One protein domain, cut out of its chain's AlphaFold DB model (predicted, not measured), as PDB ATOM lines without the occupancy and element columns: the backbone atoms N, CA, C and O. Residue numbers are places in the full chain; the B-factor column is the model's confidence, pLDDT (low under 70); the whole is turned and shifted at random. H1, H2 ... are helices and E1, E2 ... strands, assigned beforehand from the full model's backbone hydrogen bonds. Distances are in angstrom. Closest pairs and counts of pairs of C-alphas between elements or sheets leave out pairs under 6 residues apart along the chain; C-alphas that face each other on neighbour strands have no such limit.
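Overview. This is residues 15 to 148 of the 150 residues of the protein "Serine protease, putative" of Ixodes scapularis (UniProt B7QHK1). Little regular structure: much of the domain is loop, with a strongly twisted sheet, E4 E5 E6 E7, near the middle, a smaller sheet, E1 E2 E3, to one side, and H1 over E3. Named elements, E1 to E7 then H1, hold 50 of 134 printed residues, a mixed class. The whole is compact, with a radius of gyration of the C-alphas of 15.5 A, spanning 42 by 36 by 35 A.

Arrangement. E4, E5, E6 and E7, residues 80 to 82, 93 to 97, 104 to 112 and 125 to 128, form a meander, each strand the antiparallel neighbour of the one before. Within hydrogen-bond range are N 81 and O 95, N 94 and O 108, and N 127 and O 109, each 2.8 A. E1, E2 and E3, residues 15 to 17, 26 to 35 and 48 to 52, form another meander, with N 15 and O 28, and N 34 and O 49, each at 2.8 A. H1, residues 130 to 140, is on this sheet at a height of 8.8 A; its closest C-alphas with E3 are Ile 136 and Val 49, 7.0 A. In H1, 5 of 7 O i to N i+4 pairs are within range.

Along the chain. E2, 23.9 A long, bends by 68 degrees at residue 31; E6 measures 22.1 A. E1 begins at C-alpha 15 (-137.807, 49.129, -9.365); H1 ends at C-alpha 140 (-132.643, 35.624, -1.353).

Size, cuts and confidence. The printed part has no cut. Residues 115 to 121 stand free. The links E2 to E3, E3 to E4 and E6 to E7 are long. Of the printed residues 41 are under pLDDT 70, among them 15 to 26.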
ATOM      1  N   VAL A  15    -138.172  49.949  -8.213       56.72
ATOM      2  CA  VAL A  15    -137.807  49.129  -9.365       56.72
ATOM      3  C   VAL A  15    -138.986  49.136 -10.323       56.72
ATOM      4  O   VAL A  15    -140.076  48.668  -9.994       56.72
ATOM      5  N   GLU A  16    -138.758  49.659 -11.518       55.22
ATOM      6  CA  GLU A  16    -139.741  49.610 -12.592       55.22
ATOM      7  C   GLU A  16    -139.552  48.318 -13.385       55.22
ATOM      8  O   GLU A  16    -138.461  47.995 -13.864       55.22
ATOM      9  N   THR A  17    -140.630  47.554 -13.510       54.47
ATOM     10  CA  THR A  17    -140.682  46.384 -14.384       54.47
ATOM     11  C   THR A  17    -141.485  46.781 -15.620       54.47
ATOM     12  O   THR A  17    -142.628  47.218 -15.477       54.47
ATOM     13  N   HIS A  18    -140.885  46.634 -16.814       53.53
ATOM     14  CA  HIS A  18    -141.341  47.177 -18.113       53.53
ATOM     15  C   HIS A  18    -140.836  48.609 -18.426       53.53
ATOM     16  O   HIS A  18    -140.140  49.216 -17.622       53.53
ATOM     17  N   SER A  19    -141.079  49.115 -19.642       52.75
ATOM     18  CA  SER A  19    -140.607  50.444 -20.083       52.75
ATOM     19  C   SER A  19    -141.623  51.534 -19.721       52.75
ATOM     20  O   SER A  19    -142.808  51.345 -19.988       52.75
ATOM     21  N   TYR A  20    -141.148  52.683 -19.213       47.97
ATOM     22  CA  TYR A  20    -141.929  53.891 -18.868       47.97
ATOM     23  C   TYR A  20    -142.934  54.327 -19.953       47.97
ATOM     24  O   TYR A  20    -143.960  54.936 -19.666       47.97
ATOM     25  N   TYR A  21    -142.661  53.994 -21.217       47.53
ATOM     26  CA  TYR A  21    -143.523  54.327 -22.352       47.53
ATOM     27  C   TYR A  21    -144.805  53.486 -22.464       47.53
ATOM     28  O   TYR A  21    -145.661  53.813 -23.283       47.53
ATOM     29  N   TYR A  22    -144.958  52.415 -21.682       55.41
ATOM     30  CA  TYR A  22    -146.118  51.530 -21.759       55.41
ATOM     31  C   TYR A  22    -146.987  51.634 -20.506       55.41
ATOM     32  O   TYR A  22    -146.509  51.521 -19.379       55.41
ATOM     33  N   SER A  23    -148.297  51.756 -20.714       58.38
ATOM     34  CA  SER A  23    -149.318  51.831 -19.659       58.38
ATOM     35  C   SER A  23    -149.413  50.583 -18.771       58.38
ATOM     36  O   SER A  23    -150.057  50.620 -17.728       58.38
ATOM     37  N   SER A  24    -148.782  49.477 -19.168       65.12
ATOM     38  CA  SER A  24    -148.725  48.211 -18.429       65.12
ATOM     39  C   SER A  24    -147.532  48.100 -17.470       65.12
ATOM     40  O   SER A  24    -147.346  47.040 -16.864       65.12
ATOM     41  N   ALA A  25    -146.709  49.148 -17.341       64.00
ATOM     42  CA  ALA A  25    -145.585  49.154 -16.414       64.00
ATOM     43  C   ALA A  25    -146.052  49.012 -14.960       64.00
ATOM     44  O   ALA A  25    -147.051  49.601 -14.542       64.00
ATOM     45  N   LYS A  26    -145.316  48.207 -14.187       68.19
ATOM     46  CA  LYS A  26    -145.553  48.036 -12.752       68.19
ATOM     47  C   LYS A  26    -144.360  48.558 -11.967       68.19
ATOM     48  O   LYS A  26    -143.224  48.139 -12.209       68.19
ATOM     49  N   ASN A  27    -144.659  49.404 -10.988       72.00
ATOM     50  CA  ASN A  27    -143.697  49.917 -10.022       72.00
ATOM     51  C   ASN A  27    -143.690  49.007  -8.795       72.00
ATOM     52  O   ASN A  27    -144.750  48.701  -8.251       72.00
ATOM     53  N   ALA A  28    -142.505  48.588  -8.364       72.19
ATOM     54  CA  ALA A  28    -142.309  47.842  -7.130       72.19
ATOM     55  C   ALA A  28    -141.369  48.614  -6.205       72.19
ATOM     56  O   ALA A  28    -140.335  49.117  -6.645       72.19
ATOM     57  N   GLU A  29    -141.712  48.703  -4.923       74.69
ATOM     58  CA  GLU A  29    -140.828  49.318  -3.936       74.69
ATOM     59  C   GLU A  29    -139.679  48.362  -3.586       74.69
ATOM     60  O   GLU A  29    -139.875  47.162  -3.363       74.69
ATOM     61  N   ALA A  30    -138.464  48.900  -3.554       75.81
ATOM     62  CA  ALA A  30    -137.287  48.186  -3.097       75.81
ATOM     63  C   ALA A  30    -137.268  48.172  -1.563       75.81
ATOM     64  O   ALA A  30    -137.093  49.209  -0.926       75.81
ATOM     65  N   GLU A  31    -137.378  46.982  -0.980       81.12
ATOM     66  CA  GLU A  31    -137.184  46.752   0.455       81.12
ATOM     67  C   GLU A  31    -135.714  46.952   0.847       81.12
ATOM     68  O   GLU A  31    -135.397  47.444   1.929       81.12
ATOM     69  N   GLY A  32    -134.789  46.604  -0.051       75.62
ATOM     70  CA  GLY A  32    -133.368  46.798   0.195       75.62
ATOM     71  C   GLY A  32    -132.476  46.426  -0.980       75.62
ATOM     72  O   GLY A  32    -132.887  45.764  -1.932       75.62
ATOM     73  N   VAL A  33    -131.214  46.840  -0.888       80.06
ATOM     74  CA  VAL A  33    -130.163  46.494  -1.851       80.06
ATOM     75  C   VAL A  33    -129.027  45.813  -1.104       80.06
ATOM     76  O   VAL A  33    -128.476  46.371  -0.158       80.06
ATOM     77  N   VAL A  34    -128.656  44.617  -1.549       82.50
ATOM     78  CA  VAL A  34    -127.534  43.851  -1.002       82.50
ATOM     79  C   VAL A  34    -126.442  43.787  -2.059       82.50
ATOM     80  O   VAL A  34    -126.612  43.185  -3.120       82.50
ATOM     81  N   VAL A  35    -125.313  44.434  -1.784       83.44
ATOM     82  CA  VAL A  35    -124.137  44.416  -2.662       83.44
ATOM     83  C   VAL A  35    -123.289  43.193  -2.333       83.44
ATOM     84  O   VAL A  35    -123.136  42.845  -1.162       83.44
ATOM     85  N   HIS A  36    -122.719  42.543  -3.352       80.50
ATOM     86  CA  HIS A  36    -121.832  41.405  -3.135       80.50
ATOM     87  C   HIS A  36    -120.685  41.795  -2.169       80.50
ATOM     88  O   HIS A  36    -119.951  42.743  -2.447       80.50
ATOM     89  N   PRO A  37    -120.434  41.059  -1.067       80.62
ATOM     90  CA  PRO A  37    -119.527  41.499   0.004       80.62
ATOM     91  C   PRO A  37    -118.066  41.643  -0.440       80.62
ATOM     92  O   PRO A  37    -117.329  42.491   0.046       80.62
ATOM     93  N   LYS A  38    -117.634  40.828  -1.410       77.19
ATOM     94  CA  LYS A  38    -116.306  40.932  -2.046       77.19
ATOM     95  C   LYS A  38    -116.309  41.779  -3.328       77.19
ATOM     96  O   LYS A  38    -115.531  41.500  -4.241       77.19
ATOM     97  N   PHE A  39    -117.213  42.752  -3.428       68.88
ATOM     98  CA  PHE A  39    -117.246  43.693  -4.541       68.88
ATOM     99  C   PHE A  39    -115.910  44.440  -4.634       68.88
ATOM    100  O   PHE A  39    -115.464  45.082  -3.685       68.88
ATOM    101  N   ARG A  40    -115.267  44.354  -5.799       63.25
ATOM    102  CA  ARG A  40    -114.124  45.184  -6.181       63.25
ATOM    103  C   ARG A  40    -114.366  45.678  -7.599       63.25
ATOM    104  O   ARG A  40    -114.710  44.882  -8.475       63.25
ATOM    105  N   SER A  41    -114.202  46.984  -7.812       54.72
ATOM    106  CA  SER A  41    -114.258  47.588  -9.147       54.72
ATOM    107  C   SER A  41    -113.304  46.820 -10.073       54.72
ATOM    108  O   SER A  41    -112.134  46.681  -9.732       54.72
ATOM    109  N   ALA A  42    -113.821  46.312 -11.200       54.19
ATOM    110  CA  ALA A  42    -113.139  45.497 -12.224       54.19
ATOM    111  C   ALA A  42    -113.021  43.961 -12.019       54.19
ATOM    112  O   ALA A  42    -112.258  43.326 -12.739       54.19
ATOM    113  N   TYR A  43    -113.784  43.325 -11.116       60.16
ATOM    114  CA  TYR A  43    -113.764  41.854 -10.938       60.16
ATOM    115  C   TYR A  43    -115.122  41.159 -11.167       60.16
ATOM    116  O   TYR A  43    -116.173  41.789 -11.122       60.16
ATOM    117  N   ILE A  44    -115.094  39.820 -11.313       61.16
ATOM    118  CA  ILE A  44    -116.235  38.882 -11.508       61.16
ATOM    119  C   ILE A  44    -117.422  39.112 -10.544       61.16
ATOM    120  O   ILE A  44    -118.547  38.715 -10.824       61.16
ATOM    121  N   ARG A  45    -117.182  39.756  -9.398       66.56
ATOM    122  CA  ARG A  45    -118.124  39.932  -8.279       66.56
ATOM    123  C   ARG A  45    -118.829  41.292  -8.289       66.56
ATOM    124  O   ARG A  45    -119.170  41.838  -7.242       66.56
ATOM    125  N   ASN A  46    -118.985  41.882  -9.469       71.50
ATOM    126  CA  ASN A  46    -119.616  43.182  -9.666       71.50
ATOM    127  C   ASN A  46    -121.138  43.012  -9.833       71.50
ATOM    128  O   ASN A  46    -121.681  43.166 -10.924       71.50
ATOM    129  N   LEU A  47    -121.806  42.612  -8.744       77.50
ATOM    130  CA  LEU A  47    -123.240  42.324  -8.688       77.50
ATOM    131  C   LEU A  47    -123.855  42.870  -7.392       77.50
ATOM    132  O   LEU A  47    -123.223  42.864  -6.334       77.50
ATOM    133  N   ALA A  48    -125.117  43.283  -7.470       80.88
ATOM    134  CA  ALA A  48    -125.975  43.525  -6.318       80.88
ATOM    135  C   ALA A  48    -127.357  42.905  -6.566       80.88
ATOM    136  O   ALA A  48    -127.802  42.815  -7.711       80.88
ATOM    137  N   VAL A  49    -128.030  42.502  -5.493       81.56
ATOM    138  CA  VAL A  49    -129.408  42.004  -5.511       81.56
ATOM    139  C   VAL A  49    -130.310  43.069  -4.905       81.56
ATOM    140  O   VAL A  49    -130.022  43.590  -3.827       81.56
ATOM    141  N   ILE A  50    -131.407  43.383  -5.590       82.25
ATOM    142  CA  ILE A  50    -132.460  44.254  -5.066       82.25
ATOM    143  C   ILE A  50    -133.586  43.358  -4.557       82.25
ATOM    144  O   ILE A  50    -134.099  42.526  -5.306       82.25
ATOM    145  N   LYS A  51    -133.946  43.515  -3.284       77.56
ATOM    146  CA  LYS A  51    -135.110  42.869  -2.675       77.56
ATOM    147  C   LYS A  51    -136.317  43.769  -2.881       77.56
ATOM    148  O   LYS A  51    -136.255  44.957  -2.574       77.56
ATOM    149  N   LEU A  52    -137.385  43.212  -3.434       77.88
ATOM    150  CA  LEU A  52    -138.653  43.915  -3.599       77.88
ATOM    151  C   LEU A  52    -139.508  43.666  -2.360       77.88
ATOM    152  O   LEU A  52    -139.595  42.522  -1.924       77.88
ATOM    153  N   GLY A  53    -140.165  44.706  -1.844       74.75
ATOM    154  CA  GLY A  53    -141.071  44.574  -0.692       74.75
ATOM    155  C   GLY A  53    -142.363  43.821  -1.016       74.75
ATOM    156  O   GLY A  53    -143.108  43.436  -0.119       74.75
ATOM    157  N   GLN A  54    -142.632  43.592  -2.304       75.19
ATOM    158  CA  GLN A  54    -143.762  42.817  -2.795       75.19
ATOM    159  C   GLN A  54    -143.350  41.972  -4.005       75.19
ATOM    160  O   GLN A  54    -142.586  42.415  -4.866       75.19
ATOM    161  N   GLU A  55    -143.905  40.762  -4.100       75.69
ATOM    162  CA  GLU A  55    -143.765  39.929  -5.292       75.69
ATOM    163  C   GLU A  55    -144.488  40.563  -6.488       75.69
ATOM    164  O   GLU A  55    -145.697  40.807  -6.468       75.69
ATOM    165  N   VAL A  56    -143.744  40.800  -7.567       77.94
ATOM    166  CA  VAL A  56    -144.320  41.252  -8.833       77.94
ATOM    167  C   VAL A  56    -144.821  40.023  -9.585       77.94
ATOM    168  O   VAL A  56    -144.035  39.262 -10.146       77.94
ATOM    169  N   GLY A  57    -146.138  39.817  -9.584       74.31
ATOM    170  CA  GLY A  57    -146.759  38.718 -10.325       74.31
ATOM    171  C   GLY A  57    -146.427  38.754 -11.824       74.31
ATOM    172  O   GLY A  57    -146.292  39.831 -12.416       74.31
ATOM    173  N   THR A  58    -146.332  37.577 -12.443       77.00
ATOM    174  CA  THR A  58    -146.025  37.428 -13.874       77.00
ATOM    175  C   THR A  58    -147.139  37.986 -14.754       77.00
ATOM    176  O   THR A  58    -148.321  37.762 -14.496       77.00
ATOM    177  N   THR A  59    -146.765  38.668 -15.831       75.44
ATOM    178  CA  THR A  59    -147.684  39.171 -16.863       75.44
ATOM    179  C   THR A  59    -147.098  38.864 -18.245       75.44
ATOM    180  O   THR A  59    -145.925  38.499 -18.329       75.44
ATOM    181  N   PRO A  60    -147.834  39.057 -19.356       80.50
ATOM    182  CA  PRO A  60    -147.257  38.927 -20.698       80.50
ATOM    183  C   PRO A  60    -146.013  39.803 -20.936       80.50
ATOM    184  O   PRO A  60    -145.219  39.523 -21.829       80.50
ATOM    185  N   SER A  61    -145.834  40.856 -20.136       72.38
ATOM    186  CA  SER A  61    -144.724  41.806 -20.231       72.38
ATOM    187  C   SER A  61    -143.711  41.696 -19.084       72.38
ATOM    188  O   SER A  61    -142.686  42.377 -19.122       72.38
ATOM    189  N   ILE A  62    -143.982  40.870 -18.066       75.81
ATOM    190  CA  ILE A  62    -143.144  40.688 -16.876       75.81
ATOM    191  C   ILE A  62    -142.915  39.192 -16.679       75.81
ATOM    192  O   ILE A  62    -143.812  38.454 -16.268       75.81
ATOM    193  N   GLY A  63    -141.688  38.759 -16.952       77.69
ATOM    194  CA  GLY A  63    -141.261  37.375 -16.818       77.69
ATOM    195  C   GLY A  63    -139.940  37.263 -16.069       77.69
ATOM    196  O   GLY A  63    -139.150  38.207 -16.011       77.69
ATOM    197  N   ARG A  64    -139.702  36.082 -15.503       84.19
ATOM    198  CA  ARG A  64    -138.411  35.717 -14.917       84.19
ATOM    199  C   ARG A  64    -137.511  35.155 -16.007       84.19
ATOM    200  O   ARG A  64    -137.981  34.447 -16.895       84.19
ATOM    201  N   ILE A  65    -136.218  35.443 -15.910       86.50
ATOM    202  CA  ILE A  65    -135.203  34.837 -16.766       86.50
ATOM    203  C   ILE A  65    -134.382  33.836 -15.943       86.50
ATOM    204  O   ILE A  65    -133.919  34.199 -14.858       86.50
ATOM    205  N   PRO A  66    -134.206  32.588 -16.410       90.44
ATOM    206  CA  PRO A  66    -133.337  31.638 -15.732       90.44
ATOM    207  C   PRO A  66    -131.876  32.093 -15.806       90.44
ATOM    208  O   PRO A  66    -131.441  32.665 -16.803       90.44
ATOM    209  N   VAL A  67    -131.107  31.815 -14.762       89.94
ATOM    210  CA  VAL A  67    -129.662  32.055 -14.700       89.94
ATOM    211  C   VAL A  67    -128.918  30.919 -15.411       89.94
ATOM    212  O   VAL A  67    -129.383  29.774 -15.419       89.94
ATOM    213  N   SER A  68    -127.775  31.223 -16.030       90.56
ATOM    214  CA  SER A  68    -126.877  30.199 -16.570       90.56
ATOM    215  C   SER A  68    -126.354  29.270 -15.471       90.56
ATOM    216  O   SER A  68    -126.183  29.651 -14.310       90.56
ATOM    217  N   ARG A  69    -126.100  28.020 -15.840       90.19
ATOM    218  CA  ARG A  69    -125.534  27.020 -14.941       90.19
ATOM    219  C   ARG A  69    -124.004  27.028 -15.020       90.19
ATOM    220  O   ARG A  69    -123.471  27.428 -16.053       90.19
ATOM    221  N   PRO A  70    -123.285  26.591 -13.971       87.31
ATOM    222  CA  PRO A  70    -121.821  26.525 -13.991       87.31
ATOM    223  C   PRO A  70    -121.243  25.660 -15.122       87.31
ATOM    224  O   PRO A  70    -120.125  25.903 -15.567       87.31
ATOM    225  N   GLU A  71    -121.993  24.656 -15.579       87.69
ATOM    226  CA  GLU A  71    -121.637  23.783 -16.699       87.69
ATOM    227  C   GLU A  71    -121.917  24.389 -18.086       87.69
ATOM    228  O   GLU A  71    -121.443  23.856 -19.092       87.69
ATOM    229  N   ASP A  72    -122.670  25.490 -18.166       87.00
ATOM    230  CA  ASP A  72    -122.979  26.132 -19.441       87.00
ATOM    231  C   ASP A  72    -121.720  26.819 -20.009       87.00
ATOM    232  O   ASP A  72    -121.071  27.626 -19.343       87.00
ATOM    233  N   SER A  73    -121.405  26.566 -21.285       85.50
ATOM    234  CA  SER A  73    -120.365  27.295 -22.021       85.50
ATOM    235  C   SER A  73    -120.970  28.110 -23.159       85.50
ATOM    236  O   SER A  73    -121.738  27.599 -23.978       85.50
ATOM    237  N   PHE A  74    -120.590  29.388 -23.219       84.44
ATOM    238  CA  PHE A  74    -121.010  30.337 -24.258       84.44
ATOM    239  C   PHE A  74    -119.834  30.871 -25.088       84.44
ATOM    240  O   PHE A  74    -119.987  31.821 -25.855       84.44
ATOM    241  N   VAL A  75    -118.649  30.269 -24.951       80.94
ATOM    242  CA  VAL A  75    -117.453  30.671 -25.705       80.94
ATOM    243  C   VAL A  75    -117.681  30.432 -27.198       80.94
ATOM    244  O   VAL A  75    -118.083  29.344 -27.601       80.94
ATOM    245  N   GLY A  76    -117.437  31.455 -28.021       74.94
ATOM    246  CA  GLY A  76    -117.600  31.374 -29.477       74.94
ATOM    247  C   GLY A  76    -119.053  31.364 -29.967       74.94
ATOM    248  O   GLY A  76    -119.281  31.190 -31.162       74.94
ATOM    249  N   LYS A  77    -120.040  31.565 -29.083       73.62
ATOM    250  CA  LYS A  77    -121.457  31.597 -29.467       73.62
ATOM    251  C   LYS A  77    -121.881  32.977 -29.952       73.62
ATOM    252  O   LYS A  77    -121.503  33.997 -29.382       73.62
ATOM    253  N   THR A  78    -122.717  33.000 -30.985       66.25
ATOM    254  CA  THR A  78    -123.241  34.231 -31.603       66.25
ATOM    255  C   THR A  78    -124.682  34.549 -31.192       66.25
ATOM    256  O   THR A  78    -125.183  35.630 -31.486       66.25
ATOM    257  N   SER A  79    -125.358  33.646 -30.477       83.12
ATOM    258  CA  SER A  79    -126.769  33.753 -30.077       83.12
ATOM    259  C   SER A  79    -126.971  34.477 -28.735       83.12
ATOM    260  O   SER A  79    -127.742  34.030 -27.882       83.12
ATOM    261  N   CYS A  80    -126.285  35.607 -28.544       84.81
ATOM    262  CA  CYS A  80    -126.402  36.445 -27.349       84.81
ATOM    263  C   CYS A  80    -127.007  37.815 -27.675       84.81
ATOM    264  O   CYS A  80    -126.713  38.419 -28.704       84.81
ATOM    265  N   LEU A  81    -127.837  38.322 -26.766       85.75
ATOM    266  CA  LEU A  81    -128.483  39.625 -26.834       85.75
ATOM    267  C   LEU A  81    -128.129  40.441 -25.590       85.75
ATOM    268  O   LEU A  81    -128.088  39.925 -24.474       85.75
ATOM    269  N   VAL A  82    -127.926  41.740 -25.785       80.19
ATOM    270  CA  VAL A  82    -127.786  42.718 -24.703       80.19
ATOM    271  C   VAL A  82    -128.836  43.798 -24.929       80.19
ATOM    272  O   VAL A  82    -128.868  44.413 -25.995       80.19
ATOM    273  N   SER A  83    -129.701  44.027 -23.941       76.06
ATOM    274  CA  SER A  83    -130.783  45.015 -24.021       76.06
ATOM    275  C   SER A  83    -130.627  46.118 -22.972       76.06
ATOM    276  O   SER A  83    -130.056  45.917 -21.900       76.06
ATOM    277  N   GLY A  84    -131.086  47.325 -23.315       71.00
ATOM    278  CA  GLY A  84    -131.002  48.512 -22.464       71.00
ATOM    279  C   GLY A  84    -131.212  49.807 -23.254       71.00
ATOM    280  O   GLY A  84    -130.977  49.856 -24.461       71.00
ATOM    281  N   TRP A  85    -131.651  50.863 -22.566       67.62
ATOM    282  CA  TRP A  85    -132.081  52.125 -23.188       67.62
ATOM    283  C   TRP A  85    -130.934  53.064 -23.616       67.62
ATOM    284  O   TRP A  85    -131.130  53.915 -24.478       67.62
ATOM    285  N   GLY A  86    -129.718  52.883 -23.093       58.25
ATOM    286  CA  GLY A  86    -128.521  53.597 -23.557       58.25
ATOM    287  C   GLY A  86    -128.291  55.015 -22.992       58.25
ATOM    288  O   GLY A  86    -129.067  55.563 -22.217       58.25
ATOM    289  N   LYS A  87    -127.131  55.569 -23.371       49.25
ATOM    290  CA  LYS A  87    -126.486  56.860 -23.029       49.25
ATOM    291  C   LYS A  87    -126.020  57.097 -21.581       49.25
ATOM    292  O   LYS A  87    -124.883  57.514 -21.418       49.25
ATOM    293  N   ASN A  88    -126.804  56.776 -20.548       51.69
ATOM    294  CA  ASN A  88    -126.374  56.949 -19.138       51.69
ATOM    295  C   ASN A  88    -126.613  55.719 -18.250       51.69
ATOM    296  O   ASN A  88    -126.053  55.612 -17.157       51.69
ATOM    297  N   LEU A  89    -127.431  54.774 -18.716       53.81
ATOM    298  CA  LEU A  89    -127.749  53.550 -17.994       53.81
ATOM    299  C   LEU A  89    -126.734  52.483 -18.366       53.81
ATOM    300  O   LEU A  89    -126.852  51.779 -19.365       53.81
ATOM    301  N   LYS A  90    -125.707  52.401 -17.535       59.88
ATOM    302  CA  LYS A  90    -124.608  51.458 -17.670       59.88
ATOM    303  C   LYS A  90    -124.961  50.085 -17.086       59.88
ATOM    304  O   LYS A  90    -124.262  49.525 -16.248       59.88
ATOM    305  N   ARG A  91    -126.161  49.624 -17.418       63.78
ATOM    306  CA  ARG A  91    -126.862  48.517 -16.770       63.78
ATOM    307  C   ARG A  91    -127.629  47.772 -17.845       63.78
ATOM    308  O   ARG A  91    -128.285  48.397 -18.674       63.78
ATOM    309  N   GLY A  92    -127.557  46.454 -17.817       72.69
ATOM    310  CA  GLY A  92    -128.307  45.622 -18.742       72.69
ATOM    311  C   GLY A  92    -127.950  44.150 -18.570       72.69
ATOM    312  O   GLY A  92    -126.809  43.838 -18.207       72.69
ATOM    313  N   PRO A  93    -128.913  43.245 -18.795       80.81
ATOM    314  CA  PRO A  93    -128.639  41.824 -18.854       80.81
ATOM    315  C   PRO A  93    -127.996  41.464 -20.200       80.81
ATOM    316  O   PRO A  93    -128.423  41.933 -21.258       80.81
ATOM    317  N   MET A  94    -126.991  40.595 -20.157       85.00
ATOM    318  CA  MET A  94    -126.561  39.798 -21.298       85.00
ATOM    319  C   MET A  94    -127.229  38.435 -21.201       85.00
ATOM    320  O   MET A  94    -127.044  37.705 -20.222       85.00
ATOM    321  N   VAL A  95    -128.002  38.104 -22.226       89.00
ATOM    322  CA  VAL A  95    -128.769  36.867 -22.295       89.00
ATOM    323  C   VAL A  95    -128.344  36.073 -23.516       89.00
ATOM    324  O   VAL A  95    -128.134  36.650 -24.576       89.00
ATOM    325  N   CYS A  96    -128.216  34.760 -23.389       89.44
ATOM    326  CA  CYS A  96    -127.803  33.895 -24.493       89.44
ATOM    327  C   CYS A  96    -128.721  32.680 -24.592       89.44
ATOM    328  O   CYS A  96    -129.327  32.283 -23.597       89.44
ATOM    329  N   LYS A  97    -128.823  32.089 -25.783       89.31
ATOM    330  CA  LYS A  97    -129.456  30.775 -25.959       89.31
ATOM    331  C   LYS A  97    -128.440  29.657 -25.719       89.31
ATOM    332  O   LYS A  97    -127.275  29.791 -26.099       89.31
ATOM    333  N   ARG A  98    -128.881  28.548 -25.117       85.88
ATOM    334  CA  ARG A  98    -128.117  27.288 -25.151       85.88
ATOM    335  C   ARG A  98    -128.269  26.636 -26.526       85.88
ATOM    336  O   ARG A  98    -129.219  26.926 -27.250       85.88
ATOM    337  N   ASP A  99    -127.332  25.766 -26.890       79.44
ATOM    338  CA  ASP A  99    -127.411  25.082 -28.183       79.44
ATOM    339  C   ASP A  99    -128.602  24.125 -28.172       79.44
ATOM    340  O   ASP A  99    -128.764  23.346 -27.235       79.44
ATOM    341  N   GLY A 100    -129.456  24.216 -29.189       79.31
ATOM    342  CA  GLY A 100    -130.680  23.418 -29.263       79.31
ATOM    343  C   GLY A 100    -131.805  23.859 -28.316       79.31
ATOM    344  O   GLY A 100    -132.843  23.207 -28.298       79.31
ATOM    345  N   GLU A 101    -131.647  24.958 -27.566       83.00
ATOM    346  CA  GLU A 101    -132.724  25.535 -26.753       83.00
ATOM    347  C   GLU A 101    -133.240  26.850 -27.345       83.00
ATOM    348  O   GLU A 101    -132.480  27.733 -27.746       83.00
ATOM    349  N   ASP A 102    -134.559  27.036 -27.305       82.81
ATOM    350  CA  ASP A 102    -135.190  28.287 -27.736       82.81
ATOM    351  C   ASP A 102    -135.256  29.364 -26.656       82.81
ATOM    352  O   ASP A 102    -135.618  30.512 -26.934       82.81
ATOM    353  N   ARG A 103    -134.889  29.020 -25.422       83.31
ATOM    354  CA  ARG A 103    -134.984  29.921 -24.278       83.31
ATOM    355  C   ARG A 103    -133.673  30.645 -24.020       83.31
ATOM    356  O   ARG A 103    -132.586  30.084 -24.129       83.31
ATOM    357  N   PHE A 104    -133.809  31.910 -23.640       88.12
ATOM    358  CA  PHE A 104    -132.700  32.726 -23.179       88.12
ATOM    359  C   PHE A 104    -132.420  32.472 -21.701       88.12
ATOM    360  O   PHE A 104    -133.342  32.355 -20.892       88.12
ATOM    361  N   VAL A 105    -131.137  32.460 -21.357       90.31
ATOM    362  CA  VAL A 105    -130.646  32.443 -19.980       90.31
ATOM    363  C   VAL A 105    -129.808  33.683 -19.724       90.31
ATOM    364  O   VAL A 105    -129.136  34.190 -20.623       90.31
ATOM    365  N   LEU A 106    -129.849  34.186 -18.498       88.88
ATOM    366  CA  LEU A 106    -129.033  35.301 -18.050       88.88
ATOM    367  C   LEU A 106    -127.607  34.811 -17.794       88.88
ATOM    368  O   LEU A 106    -127.369  34.090 -16.825       88.88
ATOM    369  N   VAL A 107    -126.677  35.239 -18.647       88.31
ATOM    370  CA  VAL A 107    -125.259  34.841 -18.607       88.31
ATOM    371  C   VAL A 107    -124.399  35.882 -17.903       88.31
ATOM    372  O   VAL A 107    -123.415  35.553 -17.244       88.31
ATOM    373  N   GLY A 108    -124.759  37.158 -18.036       83.06
ATOM    374  CA  GLY A 108    -123.962  38.222 -17.459       83.06
ATOM    375  C   GLY A 108    -124.745  39.487 -17.177       83.06
ATOM    376  O   GLY A 108    -125.779  39.758 -17.783       83.06
ATOM    377  N   ILE A 109    -124.221  40.284 -16.256       80.38
ATOM    378  CA  ILE A 109    -124.703  41.637 -15.979       80.38
ATOM    379  C   ILE A 109    -123.578  42.604 -16.317       80.38
ATOM    380  O   ILE A 109    -122.430  42.370 -15.943       80.38
ATOM    381  N   VAL A 110    -123.891  43.664 -17.067       74.56
ATOM    382  CA  VAL A 110    -122.904  44.670 -17.492       74.56
ATOM    383  C   VAL A 110    -122.080  45.142 -16.291       74.56
ATOM    384  O   VAL A 110    -122.639  45.602 -15.298       74.56
ATOM    385  N   SER A 111    -120.752  45.020 -16.387       64.88
ATOM    386  CA  SER A 111    -119.825  45.345 -15.300       64.88
ATOM    387  C   SER A 111    -118.893  46.497 -15.669       64.88
ATOM    388  O   SER A 111    -118.826  47.494 -14.947       64.88
ATOM    389  N   TYR A 112    -118.185  46.368 -16.791       62.91
ATOM    390  CA  TYR A 112    -117.188  47.332 -17.251       62.91
ATOM    391  C   TYR A 112    -117.111  47.349 -18.781       62.91
ATOM    392  O   TYR A 112    -117.378  46.355 -19.452       62.91
ATOM    393  N   GLY A 113    -116.738  48.495 -19.329       55.41
ATOM    394  CA  GLY A 113    -116.297  48.652 -20.707       55.41
ATOM    395  C   GLY A 113    -115.928  50.107 -20.949       55.41
ATOM    396  O   GLY A 113    -116.308  50.979 -20.158       55.41
ATOM    397  N   ASP A 114    -115.158  50.344 -22.005       51.91
ATOM    398  CA  ASP A 114    -114.648  51.673 -22.317       51.91
ATOM    399  C   ASP A 114    -115.769  52.679 -22.587       51.91
ATOM    400  O   ASP A 114    -116.890  52.335 -22.971       51.91
ATOM    401  N   LEU A 115    -115.436  53.959 -22.380       52.28
ATOM    402  CA  LEU A 115    -116.332  55.099 -22.594       52.28
ATOM    403  C   LEU A 115    -116.922  55.115 -24.020       52.28
ATOM    404  O   LEU A 115    -118.011  55.645 -24.241       52.28
ATOM    405  N   LEU A 116    -116.187  54.529 -24.971       52.38
ATOM    406  CA  LEU A 116    -116.559  54.350 -26.368       52.38
ATOM    407  C   LEU A 116    -117.061  52.914 -26.581       52.38
ATOM    408  O   LEU A 116    -116.294  51.963 -26.709       52.38
ATOM    409  N   CYS A 117    -118.379  52.747 -26.631       57.47
ATOM    410  CA  CYS A 117    -118.993  51.462 -26.944       57.47
ATOM    411  C   CYS A 117    -118.705  51.025 -28.390       57.47
ATOM    412  O   CYS A 117    -118.839  51.820 -29.320       57.47
ATOM    413  N   GLY A 118    -118.395  49.739 -28.588       58.03
ATOM    414  CA  GLY A 118    -118.233  49.147 -29.921       58.03
ATOM    415  C   GLY A 118    -116.866  49.377 -30.568       58.03
ATOM    416  O   GLY A 118    -116.753  49.248 -31.785       58.03
ATOM    417  N   GLN A 119    -115.832  49.707 -29.786       61.47
ATOM    418  CA  GLN A 119    -114.466  49.735 -30.304       61.47
ATOM    419  C   GLN A 119    -114.034  48.338 -30.757       61.47
ATOM    420  O   GLN A 119    -114.109  47.358 -30.014       61.47
ATOM    421  N   MET A 120    -113.568  48.258 -32.001       60.94
ATOM    422  CA  MET A 120    -113.017  47.031 -32.558       60.94
ATOM    423  C   MET A 120    -111.824  46.576 -31.705       60.94
ATOM    424  O   MET A 120    -110.927  47.365 -31.421       60.94
ATOM    425  N   GLY A 121    -111.839  45.314 -31.273       64.12
ATOM    426  CA  GLY A 121    -110.792  44.742 -30.421       64.12
ATOM    427  C   GLY A 121    -110.953  44.989 -28.915       64.12
ATOM    428  O   GLY A 121    -110.190  44.409 -28.147       64.12
ATOM    429  N   VAL A 122    -111.948  45.769 -28.471       65.75
ATOM    430  CA  VAL A 122    -112.221  46.002 -27.042       65.75
ATOM    431  C   VAL A 122    -113.534  45.316 -26.641       65.75
ATOM    432  O   VAL A 122    -114.616  45.813 -26.967       65.75
ATOM    433  N   PRO A 123    -113.487  44.167 -25.943       65.25
ATOM    434  CA  PRO A 123    -114.699  43.486 -25.510       65.25
ATOM    435  C   PRO A 123    -115.362  44.201 -24.325       65.25
ATOM    436  O   PRO A 123    -114.702  44.766 -23.453       65.25
ATOM    437  N   ALA A 124    -116.690  44.114 -24.252       68.44
ATOM    438  CA  ALA A 124    -117.433  44.457 -23.043       68.44
ATOM    439  C   ALA A 124    -117.244  43.375 -21.965       68.44
ATOM    440  O   ALA A 124    -117.207  42.182 -22.272       68.44
ATOM    441  N   VAL A 125    -117.159  43.785 -20.695       73.56
ATOM    442  CA  VAL A 125    -116.956  42.891 -19.547       73.56
ATOM    443  C   VAL A 125    -118.235  42.802 -18.715       73.56
ATOM    444  O   VAL A 125    -118.820  43.812 -18.308       73.56
ATOM    445  N   PHE A 126    -118.639  41.571 -18.408       75.12
ATOM    446  CA  PHE A 126    -119.847  41.254 -17.652       75.12
ATOM    447  C   PHE A 126    -119.497  40.491 -16.370       75.12
ATOM    448  O   PHE A 126    -118.565  39.687 -16.347       75.12
ATOM    449  N   ALA A 127    -120.256  40.729 -15.302       78.00
ATOM    450  CA  ALA A 127    -120.238  39.887 -14.116       78.00
ATOM    451  C   ALA A 127    -120.955  38.572 -14.437       78.00
ATOM    452  O   ALA A 127    -122.129  38.586 -14.808       78.00
ATOM    453  N   ASP A 128    -120.237  37.459 -14.310       82.75
ATOM    454  CA  ASP A 128    -120.734  36.108 -14.579       82.75
ATOM    455  C   ASP A 128    -121.783  35.712 -13.532       82.75
ATOM    456  O   ASP A 128    -121.488  35.619 -12.335       82.75
ATOM    457  N   THR A 129    -123.019  35.501 -13.972       84.25
ATOM    458  CA  THR A 129    -124.138  35.180 -13.080       84.25
ATOM    459  C   THR A 129    -124.029  33.783 -12.480       84.25
ATOM    460  O   THR A 129    -124.371  33.611 -11.310       84.25
ATOM    461  N   SER A 130    -123.471  32.815 -13.214       87.06
ATOM    462  CA  SER A 130    -123.267  31.447 -12.723       87.06
ATOM    463  C   SER A 130    -122.281  31.416 -11.551       87.06
ATOM    464  O   SER A 130    -122.540  30.777 -10.533       87.06
ATOM    465  N   ARG A 131    -121.197  32.202 -11.621       87.06
ATOM    466  CA  ARG A 131    -120.185  32.308 -10.550       87.06
ATOM    467  C   ARG A 131    -120.669  33.044  -9.306       87.06
ATOM    468  O   ARG A 131    -120.028  32.955  -8.261       87.06
ATOM    469  N   ASN A 132    -121.760  33.796  -9.415       86.06
ATOM    470  CA  ASN A 132    -122.351  34.539  -8.306       86.06
ATOM    471  C   ASN A 132    -123.666  33.906  -7.816       86.06
ATOM    472  O   ASN A 132    -124.356  34.514  -6.997       86.06
ATOM    473  N   ILE A 133    -124.014  32.695  -8.274       88.94
ATOM    474  CA  ILE A 133    -125.281  32.051  -7.908       88.94
ATOM    475  C   ILE A 133    -125.392  31.772  -6.407       88.94
ATOM    476  O   ILE A 133    -126.473  31.909  -5.842       88.94
ATOM    477  N   ASP A 134    -124.275  31.459  -5.750       90.25
ATOM    478  CA  ASP A 134    -124.221  31.226  -4.303       90.25
ATOM    479  C   ASP A 134    -124.633  32.486  -3.546       90.25
ATOM    480  O   ASP A 134    -125.545  32.453  -2.728       90.25
ATOM    481  N   PHE A 135    -124.059  33.629  -3.924       87.25
ATOM    482  CA  PHE A 135    -124.413  34.924  -3.351       87.25
ATOM    483  C   PHE A 135    -125.892  35.279  -3.585       87.25
ATOM    484  O   PHE A 135    -126.550  35.795  -2.681       87.25
ATOM    485  N   ILE A 136    -126.436  34.998  -4.776       86.25
ATOM    486  CA  ILE A 136    -127.857  35.235  -5.083       86.25
ATOM    487  C   ILE A 136    -128.748  34.345  -4.206       86.25
ATOM    488  O   ILE A 136    -129.709  34.834  -3.608       86.25
ATOM    489  N   SER A 137    -128.421  33.057  -4.100       88.38
ATOM    490  CA  SER A 137    -129.148  32.075  -3.288       88.38
ATOM    491  C   SER A 137    -129.141  32.460  -1.808       88.38
ATOM    492  O   SER A 137    -130.203  32.573  -1.202       88.38
ATOM    493  N   GLU A 138    -127.972  32.779  -1.253       89.69
ATOM    494  CA  GLU A 138    -127.807  33.202   0.143       89.69
ATOM    495  C   GLU A 138    -128.574  34.495   0.438       89.69
ATOM    496  O   GLU A 138    -129.279  34.601   1.438       89.69
ATOM    497  N   THR A 139    -128.493  35.478  -0.463       85.94
ATOM    498  CA  THR A 139    -129.145  36.779  -0.273       85.94
ATOM    499  C   THR A 139    -130.668  36.677  -0.306       85.94
ATOM    500  O   THR A 139    -131.358  37.402   0.419       85.94
ATOM    501  N   THR A 140    -131.197  35.813  -1.171       84.50
ATOM    502  CA  THR A 140    -132.643  35.624  -1.353       84.50
ATOM    503  C   THR A 140    -133.240  34.602  -0.392       84.50
ATOM    504  O   THR A 140    -134.454  34.596  -0.214       84.50
ATOM    505  N   GLY A 141    -132.421  33.735   0.214       87.94
ATOM    506  CA  GLY A 141    -132.891  32.590   0.993       87.94
ATOM    507  C   GLY A 141    -133.552  31.501   0.139       87.94
ATOM    508  O   GLY A 141    -134.229  30.627   0.676       87.94
ATOM    509  N   LEU A 142    -133.398  31.554  -1.191       86.81
ATOM    510  CA  LEU A 142    -134.000  30.604  -2.127       86.81
ATOM    511  C   LEU A 142    -132.964  29.587  -2.626       86.81
ATOM    512  O   LEU A 142    -131.807  29.952  -2.847       86.81
ATOM    513  N   PRO A 143    -133.368  28.329  -2.881       91.25
ATOM    514  CA  PRO A 143    -132.472  27.309  -3.420       91.25
ATOM    515  C   PRO A 143    -132.033  27.643  -4.856       91.25
ATOM    516  O   PRO A 143    -132.816  28.187  -5.643       91.25
ATOM    517  N   LYS A 144    -130.791  27.289  -5.216       88.75
ATOM    518  CA  LYS A 144    -130.178  27.587  -6.529       88.75
ATOM    519  C   LYS A 144    -131.023  27.072  -7.696       88.75
ATOM    520  O   LYS A 144    -131.183  27.746  -8.709       88.75
ATOM    521  N   GLU A 145    -131.644  25.912  -7.515       90.94
ATOM    522  CA  GLU A 145    -132.478  25.217  -8.495       90.94
ATOM    523  C   GLU A 145    -133.662  26.068  -8.959       90.94
ATOM    524  O   GLU A 145    -134.124  25.916 -10.092       90.94
ATOM    525  N   ARG A 146    -134.145  26.981  -8.104       87.50
ATOM    526  CA  ARG A 146    -135.219  27.917  -8.447       87.50
ATOM    527  C   ARG A 146    -134.785  28.923  -9.509       87.50
ATOM    528  O   ARG A 146    -135.621  29.352 -10.293       87.50
ATOM    529  N   PHE A 147    -133.503  29.276  -9.557       87.75
ATOM    530  CA  PHE A 147    -132.969  30.252 -10.507       87.75
ATOM    531  C   PHE A 147    -132.624  29.641 -11.863       87.75
ATOM    532  O   PHE A 147    -132.526  30.369 -12.842       87.75
ATOM    533  N   TYR A 148    -132.478  28.319 -11.959       86.62
ATOM    534  CA  TYR A 148    -132.206  27.638 -13.231       86.62
ATOM    535  C   TYR A 148    -133.470  27.309 -14.037       86.62
ATOM    536  O   TYR A 148    -133.370  26.809 -15.159       86.62
TER     537      TYR A 148